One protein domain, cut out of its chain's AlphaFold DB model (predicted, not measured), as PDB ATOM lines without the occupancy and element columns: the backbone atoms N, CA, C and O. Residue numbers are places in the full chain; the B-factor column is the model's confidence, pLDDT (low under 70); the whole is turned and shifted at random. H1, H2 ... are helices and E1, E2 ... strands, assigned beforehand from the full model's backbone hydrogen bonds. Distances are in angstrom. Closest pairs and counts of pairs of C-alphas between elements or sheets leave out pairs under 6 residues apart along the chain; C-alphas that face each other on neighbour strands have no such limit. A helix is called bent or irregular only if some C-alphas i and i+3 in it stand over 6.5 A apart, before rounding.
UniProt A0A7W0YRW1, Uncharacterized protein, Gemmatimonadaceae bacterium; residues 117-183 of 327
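This is residues 117 to 183 of the 327 residues of an uncharacterized protein of Gemmatimonadaceae bacterium (UniProt A0A7W0YRW1). A small three-stranded sheet, E1 E2 E3, is covered on one face by the long helix H2, which runs along its strands. The short helix H1 packs beside one flank of H2, and the short helix H3 sits at the end of H2 where that helix begins. The printed part has 67 residues, with three named helices and three named strands in the order H1 H2 E1 E2 E3 H3; the sheet's order is E1 E2 E3, all antiparallel, and the class is mixed, helices and strands. The whole is compact, with a radius of gyration of the C-alphas of 11.1 A and spans of 30 by 27 by 18 A.

The printed part begins at Ser 117, and H1 takes residues 121 to 127, 10.1 A from first to last C-alpha, with C-alpha 121 at (152.450, 183.318, 139.163). H1 is irregular, but only just: C-alphas 122 and 125 are 6.6 A apart. H2, residues 132 to 146, is the longest helix at 21.5 A and starts with C-alpha 132 at (161.283, 199.954, 138.169). E1 is residues 153 to 158, 15.2 A; E2 is residues 161 to 166, 16.9 A; E3 is residues 171 to 175, 11.2 A. H3, residues 177 to 181, measures 6.4 A and ends with C-alpha 181 at (166.499, 203.254, 137.539).

E1, E2 and E3 form a meander, each strand the antiparallel neighbour of the one before. E1 and E2 are a hairpin at 150 degrees, with N 154 and O 165 at 2.8 A and N 163 and O 156 at 2.9 A, within hydrogen-bond range. E2 and E3 are a hairpin at 161 degrees, with N 162 and O 175 at 2.8 A. H2 is on one face of the sheet, making two layers, a helix layer and a strand layer, at a height over the sheet of 9.2 A. It lies over E2 and runs along the strands, at 4 degrees to E2 on the local plane. The closest C-alphas of H2 and E2 are those of His 133 and Met 162, 6.8 A apart. H1 and H2 touch, closest at the C-alphas of Phe 126 and Asp 134, 4.8 A, at a steep tilt of 46 degrees, opposite ways. H3 touches H2 with residues 132 to 136 of H2 alone; the C-alphas of His 133 and Ala 180 are closest, at 5.0 A. H1 and H3 only graze the sheet and are apart from each other. In H2 and H3 every O i to N i+4 pair is within hydrogen-bond range; in H1 1 of 3 is, beside 3 of 4 O i to N i+3 pairs.

The two C-alphas farthest apart, those of Gly 148 and Glu 178, are 30.0 A apart. The printed part has no cut. The link from H2 to E1, 6 residues, is short, and the other links between named elements are tight. The mean pLDDT of the printed part is 94.9, and no printed residue is under 70.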
ATOM      1  N   SER A 117     154.369 185.071 130.762       85.81
ATOM      2  CA  SER A 117     153.508 183.881 130.702       85.81
ATOM      3  C   SER A 117     154.179 182.575 131.149       85.81
ATOM      4  O   SER A 117     153.471 181.668 131.583       85.81
ATOM      5  N   THR A 118     155.509 182.462 131.076       84.38
ATOM      6  CA  THR A 118     156.259 181.262 131.492       84.38
ATOM      7  C   THR A 118     156.824 181.369 132.908       84.38
ATOM      8  O   THR A 118     157.239 180.360 133.471       84.38
ATOM      9  N   MET A 119     156.791 182.558 133.519       86.44
ATOM     10  CA  MET A 119     157.225 182.767 134.904       86.44
ATOM     11  C   MET A 119     156.228 182.167 135.918       86.44
ATOM     12  O   MET A 119     155.040 182.034 135.604       86.44
ATOM     13  N   PRO A 120     156.651 181.853 137.158       86.12
ATOM     14  CA  PRO A 120     155.740 181.517 138.254       86.12
ATOM     15  C   PRO A 120     154.756 182.651 138.546       86.12
ATOM     16  O   PRO A 120     155.130 183.823 138.492       86.12
ATOM     17  N   GLN A 121     153.508 182.325 138.906       88.94
ATOM     18  CA  GLN A 121     152.450 183.318 139.163       88.94
ATOM     19  C   GLN A 121     152.855 184.371 140.209       88.94
ATOM     20  O   GLN A 121     152.514 185.544 140.058       88.94
ATOM     21  N   SER A 122     153.639 183.975 141.218       87.19
ATOM     22  CA  SER A 122     154.199 184.868 142.241       87.19
ATOM     23  C   SER A 122     155.106 185.962 141.663       87.19
ATOM     24  O   SER A 122     155.142 187.065 142.204       87.19
ATOM     25  N   VAL A 123     155.796 185.685 140.551       92.56
ATOM     26  CA  VAL A 123     156.730 186.601 139.878       92.56
ATOM     27  C   VAL A 123     156.029 187.419 138.788       92.56
ATOM     28  O   VAL A 123     156.367 188.585 138.583       92.56
ATOM     29  N   ARG A 124     155.006 186.856 138.123       93.75
ATOM     30  CA  ARG A 124     154.308 187.499 136.986       93.75
ATOM     31  C   ARG A 124     153.816 188.906 137.292       93.75
ATOM     32  O   ARG A 124     153.986 189.792 136.464       93.75
ATOM     33  N   ARG A 125     153.238 189.109 138.483       95.19
ATOM     34  CA  ARG A 125     152.708 190.419 138.897       95.19
ATOM     35  C   ARG A 125     153.776 191.518 138.883       95.19
ATOM     36  O   ARG A 125     153.468 192.654 138.545       95.19
ATOM     37  N   PHE A 126     155.018 191.165 139.213       95.69
ATOM     38  CA  PHE A 126     156.145 192.091 139.242       95.69
ATOM     39  C   PHE A 126     156.676 192.361 137.829       95.69
ATOM     40  O   PHE A 126     156.963 193.503 137.489       95.69
ATOM     41  N   ALA A 127     156.699 191.338 136.968       94.62
ATOM     42  CA  ALA A 127     157.119 191.474 135.571       94.62
ATOM     43  C   ALA A 127     156.223 192.424 134.753       94.62
ATOM     44  O   ALA A 127     156.683 193.019 133.784       94.62
ATOM     45  N   THR A 128     154.949 192.565 135.131       94.75
ATOM     46  CA  THR A 128     153.989 193.486 134.494       94.75
ATOM     47  C   THR A 128     153.823 194.815 135.236       94.75
ATOM     48  O   THR A 128     152.962 195.615 134.870       94.75
ATOM     49  N   SER A 129     154.584 195.044 136.308       96.38
ATOM     50  CA  SER A 129     154.491 196.270 137.099       96.38
ATOM     51  C   SER A 129     155.022 197.483 136.329       96.38
ATOM     52  O   SER A 129     155.847 197.365 135.426       96.38
ATOM     53  N   ARG A 130     154.563 198.678 136.715       97.12
ATOM     54  CA  ARG A 130     155.119 199.957 136.234       97.12
ATOM     55  C   ARG A 130     156.277 200.463 137.101       97.12
ATOM     56  O   ARG A 130     156.916 201.447 136.732       97.12
ATOM     57  N   ARG A 131     156.521 199.839 138.260       97.69
ATOM     58  CA  ARG A 131     157.619 200.198 139.168       97.69
ATOM     59  C   ARG A 131     158.923 199.589 138.672       97.69
ATOM     60  O   ARG A 131     158.948 198.452 138.205       97.69
ATOM     61  N   ALA A 132     160.011 200.343 138.768       97.25
ATOM     62  CA  ALA A 132     161.283 199.954 138.169       97.25
ATOM     63  C   ALA A 132     161.912 198.765 138.908       97.25
ATOM     64  O   ALA A 132     162.364 197.816 138.268       97.25
ATOM     65  N   HIS A 133     161.892 198.774 140.244       97.62
ATOM     66  CA  HIS A 133     162.451 197.665 141.024       97.62
ATOM     67  C   HIS A 133     161.673 196.363 140.823       97.62
ATOM     68  O   HIS A 133     162.293 195.306 140.773       97.62
ATOM     69  N   ASP A 134     160.349 196.419 140.643       97.56
ATOM     70  CA  ASP A 134     159.533 195.224 140.410       97.56
ATOM     71  C   ASP A 134     159.977 194.512 139.130       97.56
ATOM     72  O   ASP A 134     160.233 193.306 139.138       97.56
ATOM     73  N   VAL A 135     160.126 195.271 138.041       96.50
ATOM     74  CA  VAL A 135     160.522 194.738 136.732       96.50
ATOM     75  C   VAL A 135     161.949 194.194 136.770       96.50
ATOM     76  O   VAL A 135     162.196 193.096 136.270       96.50
ATOM     77  N   VAL A 136     162.886 194.915 137.395       96.75
ATOM     78  CA  VAL A 136     164.288 194.478 137.512       96.75
ATOM     79  C   VAL A 136     164.407 193.191 138.333       96.75
ATOM     80  O   VAL A 136     165.066 192.242 137.900       96.75
ATOM     81  N   LEU A 137     163.745 193.119 139.493       96.94
ATOM     82  CA  LEU A 137     163.754 191.917 140.329       96.94
ATOM     83  C   LEU A 137     163.084 190.740 139.618       96.94
ATOM     84  O   LEU A 137     163.621 189.632 139.629       96.94
ATOM     85  N   ALA A 138     161.949 190.969 138.952       95.88
ATOM     86  CA  ALA A 138     161.265 189.936 138.181       95.88
ATOM     87  C   ALA A 138     162.140 189.397 137.044       95.88
ATOM     88  O   ALA A 138     162.195 188.183 136.844       95.88
ATOM     89  N   ALA A 139     162.865 190.271 136.340       94.38
ATOM     90  CA  ALA A 139     163.808 189.869 135.304       94.38
ATOM     91  C   ALA A 139     164.902 188.956 135.880       94.38
ATOM     92  O   ALA A 139     165.088 187.842 135.384       94.38
ATOM     93  N   ALA A 140     165.552 189.351 136.981       95.31
ATOM     94  CA  ALA A 140     166.591 188.539 137.618       95.31
ATOM     95  C   ALA A 140     166.057 187.175 138.095       95.31
ATOM     96  O   ALA A 140     166.641 186.132 137.789       95.31
ATOM     97  N   VAL A 141     164.902 187.155 138.767       95.31
ATOM     98  CA  VAL A 141     164.260 185.912 139.228       95.31
ATOM     99  C   VAL A 141     163.838 185.029 138.054       95.31
ATOM    100  O   VAL A 141     163.952 183.808 138.136       95.31
ATOM    101  N   SER A 142     163.410 185.604 136.931       92.81
ATOM    102  CA  SER A 142     163.051 184.819 135.747       92.81
ATOM    103  C   SER A 142     164.250 184.074 135.146       92.81
ATOM    104  O   SER A 142     164.116 182.919 134.737       92.81
ATOM    105  N   HIS A 143     165.442 184.679 135.182       91.88
ATOM    106  CA  HIS A 143     166.689 184.024 134.783       91.88
ATOM    107  C   HIS A 143     167.081 182.897 135.745       91.88
ATOM    108  O   HIS A 143     167.552 181.848 135.300       91.88
ATOM    109  N   ALA A 144     166.885 183.096 137.051       93.25
ATOM    110  CA  ALA A 144     167.100 182.058 138.055       93.25
ATOM    111  C   ALA A 144     166.110 180.893 137.873       93.25
ATOM    112  O   ALA A 144     166.500 179.726 137.923       93.25
ATOM    113  N   PHE A 145     164.839 181.190 137.582       91.75
ATOM    114  CA  PHE A 145     163.808 180.192 137.294       91.75
ATOM    115  C   PHE A 145     164.140 179.367 136.050       91.75
ATOM    116  O   PHE A 145     164.065 178.142 136.102       91.75
ATOM    117  N   ALA A 146     164.597 180.003 134.967       89.31
ATOM    118  CA  ALA A 146     165.058 179.298 133.766       89.31
ATOM    119  C   ALA A 146     166.235 178.339 134.045       89.31
ATOM    120  O   ALA A 146     166.442 177.379 133.305       89.31
ATOM    121  N   ARG A 147     166.976 178.565 135.138       89.88
ATOM    122  CA  ARG A 147     168.052 177.699 135.647       89.88
ATOM    123  C   ARG A 147     167.589 176.714 136.732       89.88
ATOM    124  O   ARG A 147     168.425 176.083 137.372       89.88
ATOM    125  N   GLY A 148     166.281 176.580 136.957       91.50
ATOM    126  CA  GLY A 148     165.700 175.658 137.936       91.50
ATOM    127  C   GLY A 148     165.786 176.127 139.391       91.50
ATOM    128  O   GLY A 148     165.719 175.296 140.289       91.50
ATOM    129  N   ARG A 149     165.960 177.433 139.645       93.25
ATOM    130  CA  ARG A 149     166.153 178.012 140.993       93.25
ATOM    131  C   ARG A 149     165.032 178.960 141.438       93.25
ATOM    132  O   ARG A 149     165.236 179.776 142.328       93.25
ATOM    133  N   GLY A 150     163.857 178.910 140.810       83.31
ATOM    134  CA  GLY A 150     162.797 179.887 141.097       83.31
ATOM    135  C   GLY A 150     162.154 179.747 142.478       83.31
ATOM    136  O   GLY A 150     161.817 180.760 143.078       83.31
ATOM    137  N   ASP A 151     162.047 178.525 143.006       91.56
ATOM    138  CA  ASP A 151     161.443 178.273 144.326       91.56
ATOM    139  C   ASP A 151     162.370 178.655 145.495       91.56
ATOM    140  O   ASP A 151     161.950 178.687 146.654       91.56
ATOM    141  N   ASP A 152     163.633 178.972 145.194       95.81
ATOM    142  CA  ASP A 152     164.632 179.386 146.178       95.81
ATOM    143  C   ASP A 152     164.588 180.893 146.468       95.81
ATOM    144  O   ASP A 152     165.326 181.362 147.335       95.81
ATOM    145  N   LEU A 153     163.766 181.658 145.745       96.88
ATOM    146  CA  LEU A 153     163.776 183.118 145.749       96.88
ATOM    147  C   LEU A 153     162.406 183.700 146.089       96.88
ATOM    148  O   LEU A 153     161.362 183.212 145.653       96.88
ATOM    149  N   ARG A 154     162.412 184.795 146.845       96.88
ATOM    150  CA  ARG A 154     161.213 185.522 147.259       96.88
ATOM    151  C   ARG A 154     161.388 187.017 147.072       96.88
ATOM    152  O   ARG A 154     162.379 187.585 147.517       96.88
ATOM    153  N   ILE A 155     160.394 187.645 146.452       97.38
ATOM    154  CA  ILE A 155     160.298 189.099 146.338       97.38
ATOM    155  C   ILE A 155     159.269 189.570 147.369       97.38
ATOM    156  O   ILE A 155     158.073 189.307 147.213       97.38
ATOM    157  N   ASP A 156     159.738 190.246 148.415       97.19
ATOM    158  CA  ASP A 156     158.905 190.779 149.494       97.19
ATOM    159  C   ASP A 156     158.982 192.322 149.504       97.19
ATOM    160  O   ASP A 156     160.041 192.884 149.204       97.19
ATOM    161  N   PRO A 157     157.893 193.029 149.851       97.25
ATOM    162  CA  PRO A 157     157.948 194.467 150.098       97.25
ATOM    163  C   PRO A 157     158.803 194.781 151.331       97.25
ATOM    164  O   PRO A 157     158.754 194.055 152.325       97.25
ATOM    165  N   ASP A 158     159.573 195.868 151.265       97.62
ATOM    166  CA  ASP A 158     160.421 196.342 152.363       97.62
ATOM    167  C   ASP A 158     160.462 197.880 152.353       97.62
ATOM    168  O   ASP A 158     161.114 198.503 151.515       97.62
ATOM    169  N   GLY A 159     159.684 198.515 153.235       95.81
ATOM    170  CA  GLY A 159     159.553 199.974 153.282       95.81
ATOM    171  C   GLY A 159     159.058 200.584 151.962       95.81
ATOM    172  O   GLY A 159     157.958 200.285 151.497       95.81
ATOM    173  N   ASN A 160     159.865 201.470 151.371       96.12
ATOM    174  CA  ASN A 160     159.584 202.144 150.096       96.12
ATOM    175  C   ASN A 160     160.013 201.331 148.856       96.12
ATOM    176  O   ASN A 160     159.712 201.735 147.725       96.12
ATOM    177  N   GLY A 161     160.694 200.202 149.054       97.50
ATOM    178  CA  GLY A 161     161.255 199.374 147.998       97.50
ATOM    179  C   GLY A 161     160.833 197.914 148.093       97.50
ATOM    180  O   GLY A 161     159.845 197.544 148.735       97.50
ATOM    181  N   MET A 162     161.606 197.079 147.416       98.19
ATOM    182  CA  MET A 162     161.436 195.637 147.383       98.19
ATOM    183  C   MET A 162     162.755 194.969 147.733       98.19
ATOM    184  O   MET A 162     163.828 195.371 147.268       98.19
ATOM    185  N   ARG A 163     162.668 193.903 148.522       97.62
ATOM    186  CA  ARG A 163     163.801 193.028 148.796       97.62
ATOM    187  C   ARG A 163     163.635 191.708 148.063       97.62
ATOM    188  O   ARG A 163     162.543 191.142 147.999       97.62
ATOM    189  N   LEU A 164     164.747 191.199 147.557       97.94
ATOM    190  CA  LEU A 164     164.877 189.826 147.103       97.94
ATOM    191  C   LEU A 164     165.608 189.041 148.187       97.94
ATOM    192  O   LEU A 164     166.720 189.406 148.575       97.94
ATOM    193  N   ALA A 165     164.982 187.976 148.669       98.12
ATOM    194  CA  ALA A 165     165.538 187.088 149.678       98.12
ATOM    195  C   ALA A 165     165.594 185.648 149.166       98.12
ATOM    196  O   ALA A 165     164.825 185.257 148.283       98.12
ATOM    197  N   ASN A 166     166.502 184.855 149.729       97.81
ATOM    198  CA  ASN A 166     166.528 183.418 149.490       97.81
ATOM    199  C   ASN A 166     165.449 182.695 150.324       97.81
ATOM    200  O   ASN A 166     164.750 183.294 151.147       97.81
ATOM    201  N   ARG A 167     165.333 181.374 150.163       96.81
ATOM    202  CA  ARG A 167     164.384 180.538 150.917       96.81
ATOM    203  C   ARG A 167     164.585 180.580 152.439       96.81
ATOM    204  O   ARG A 167     163.617 180.381 153.169       96.81
ATOM    205  N   LYS A 168     165.809 180.836 152.914       97.75
ATOM    206  CA  LYS A 168     166.133 180.980 154.347       97.75
ATOM    207  C   LYS A 168     165.696 182.340 154.906       97.75
ATOM    208  O   LYS A 168     165.657 182.509 156.119       97.75
ATOM    209  N   GLY A 169     165.335 183.285 154.038       97.50
ATOM    210  CA  GLY A 169     165.009 184.659 154.404       97.50
ATOM    211  C   GLY A 169     166.218 185.595 154.404       97.50
ATOM    212  O   GLY A 169     166.062 186.762 154.764       97.50
ATOM    213  N   ASP A 170     167.398 185.131 153.978       98.06
ATOM    214  CA  ASP A 170     168.570 185.995 153.860       98.06
ATOM    215  C   ASP A 170     168.359 186.982 152.714       98.06
ATOM    216  O   ASP A 170     168.017 186.600 151.589       98.06
ATOM    217  N   ARG A 171     168.583 188.265 152.991       97.75
ATOM    218  CA  ARG A 171     168.463 189.330 151.996       97.75
ATOM    219  C   ARG A 171     169.612 189.244 150.989       97.75
ATOM    220  O   ARG A 171     170.773 189.372 151.369       97.75
ATOM    221  N   LEU A 172     169.273 189.110 149.709       97.88
ATOM    222  CA  LEU A 172     170.224 189.109 148.595       97.88
ATOM    223  C   LEU A 172     170.380 190.507 147.994       97.88
ATOM    224  O   LEU A 172     171.493 190.964 147.761       97.88
ATOM    225  N   VAL A 173     169.255 191.189 147.759       97.75
ATOM    226  CA  VAL A 173     169.193 192.508 147.112       97.75
ATOM    227  C   VAL A 173     168.087 193.339 147.756       97.75
ATOM    228  O   VAL A 173     167.046 192.799 148.134       97.75
ATOM    229  N   PHE A 174     168.288 194.653 147.837       97.75
ATOM    230  CA  PHE A 174     167.234 195.630 148.115       97.75
ATOM    231  C   PHE A 174     167.257 196.727 147.051       97.75
ATOM    232  O   PHE A 174     168.323 197.266 146.752       97.75
ATOM    233  N   LEU A 175     166.093 197.058 146.492       98.19
ATOM    234  CA  LEU A 175     165.930 198.120 145.501       98.19
ATOM    235  C   LEU A 175     164.682 198.947 145.797       98.19
ATOM    236  O   LEU A 175     163.579 198.408 145.879       98.19
ATOM    237  N   ASP A 176     164.845 200.262 145.853       98.06
ATOM    238  CA  ASP A 176     163.755 201.209 145.640       98.06
ATOM    239  C   ASP A 176     163.666 201.618 144.156       98.06
ATOM    240  O   ASP A 176     164.427 201.153 143.301       98.06
ATOM    241  N   ASP A 177     162.668 202.436 143.811       97.81
ATOM    242  CA  ASP A 177     162.434 202.861 142.423       97.81
ATOM    243  C   ASP A 177     163.579 203.703 141.846       97.81
ATOM    244  O   ASP A 177     163.872 203.591 140.654       97.81
ATOM    245  N   GLU A 178     164.230 204.528 142.664       97.69
ATOM    246  CA  GLU A 178     165.341 205.375 142.227       97.69
ATOM    247  C   GLU A 178     166.593 204.535 141.967       97.69
ATOM    248  O   GLU A 178     167.153 204.575 140.868       97.69
ATOM    249  N   SER A 179     166.973 203.695 142.930       96.88
ATOM    250  CA  SER A 179     168.104 202.774 142.824       96.88
ATOM    251  C   SER A 179     167.949 201.865 141.612       96.88
ATOM    252  O   SER A 179     168.900 201.701 140.855       96.88
ATOM    253  N   ALA A 180     166.750 201.320 141.371       97.31
ATOM    254  CA  ALA A 180     166.490 200.455 140.223       97.31
ATOM    255  C   ALA A 180     166.657 201.166 138.869       97.31
ATOM    256  O   ALA A 180     167.149 200.555 137.922       97.31
ATOM    257  N   ARG A 181     166.287 202.450 138.761       96.94
ATOM    258  CA  ARG A 181     166.499 203.254 137.539       96.94
ATOM    259  C   ARG A 181     167.966 203.617 137.338       96.94
ATOM    260  O   ARG A 181     168.446 203.636 136.208       96.94
ATOM    261  N   ASN A 182     168.672 203.855 138.436       95.62
ATOM    262  CA  ASN A 182     170.081 204.237 138.450       95.62
ATOM    263  C   ASN A 182     171.030 203.029 138.502       95.62
ATOM    264  O   ASN A 182     172.251 203.191 138.579       95.62
ATOM    265  N   LEU A 183     170.493 201.806 138.408       93.88
ATOM    266  CA  LEU A 183     171.297 200.594 138.384       93.88
ATOM    267  C   LEU A 183     172.255 200.563 137.209       93.88
ATOM    268  O   LEU A 183     173.263 199.916 137.369       93.88
TER     269      LEU A 183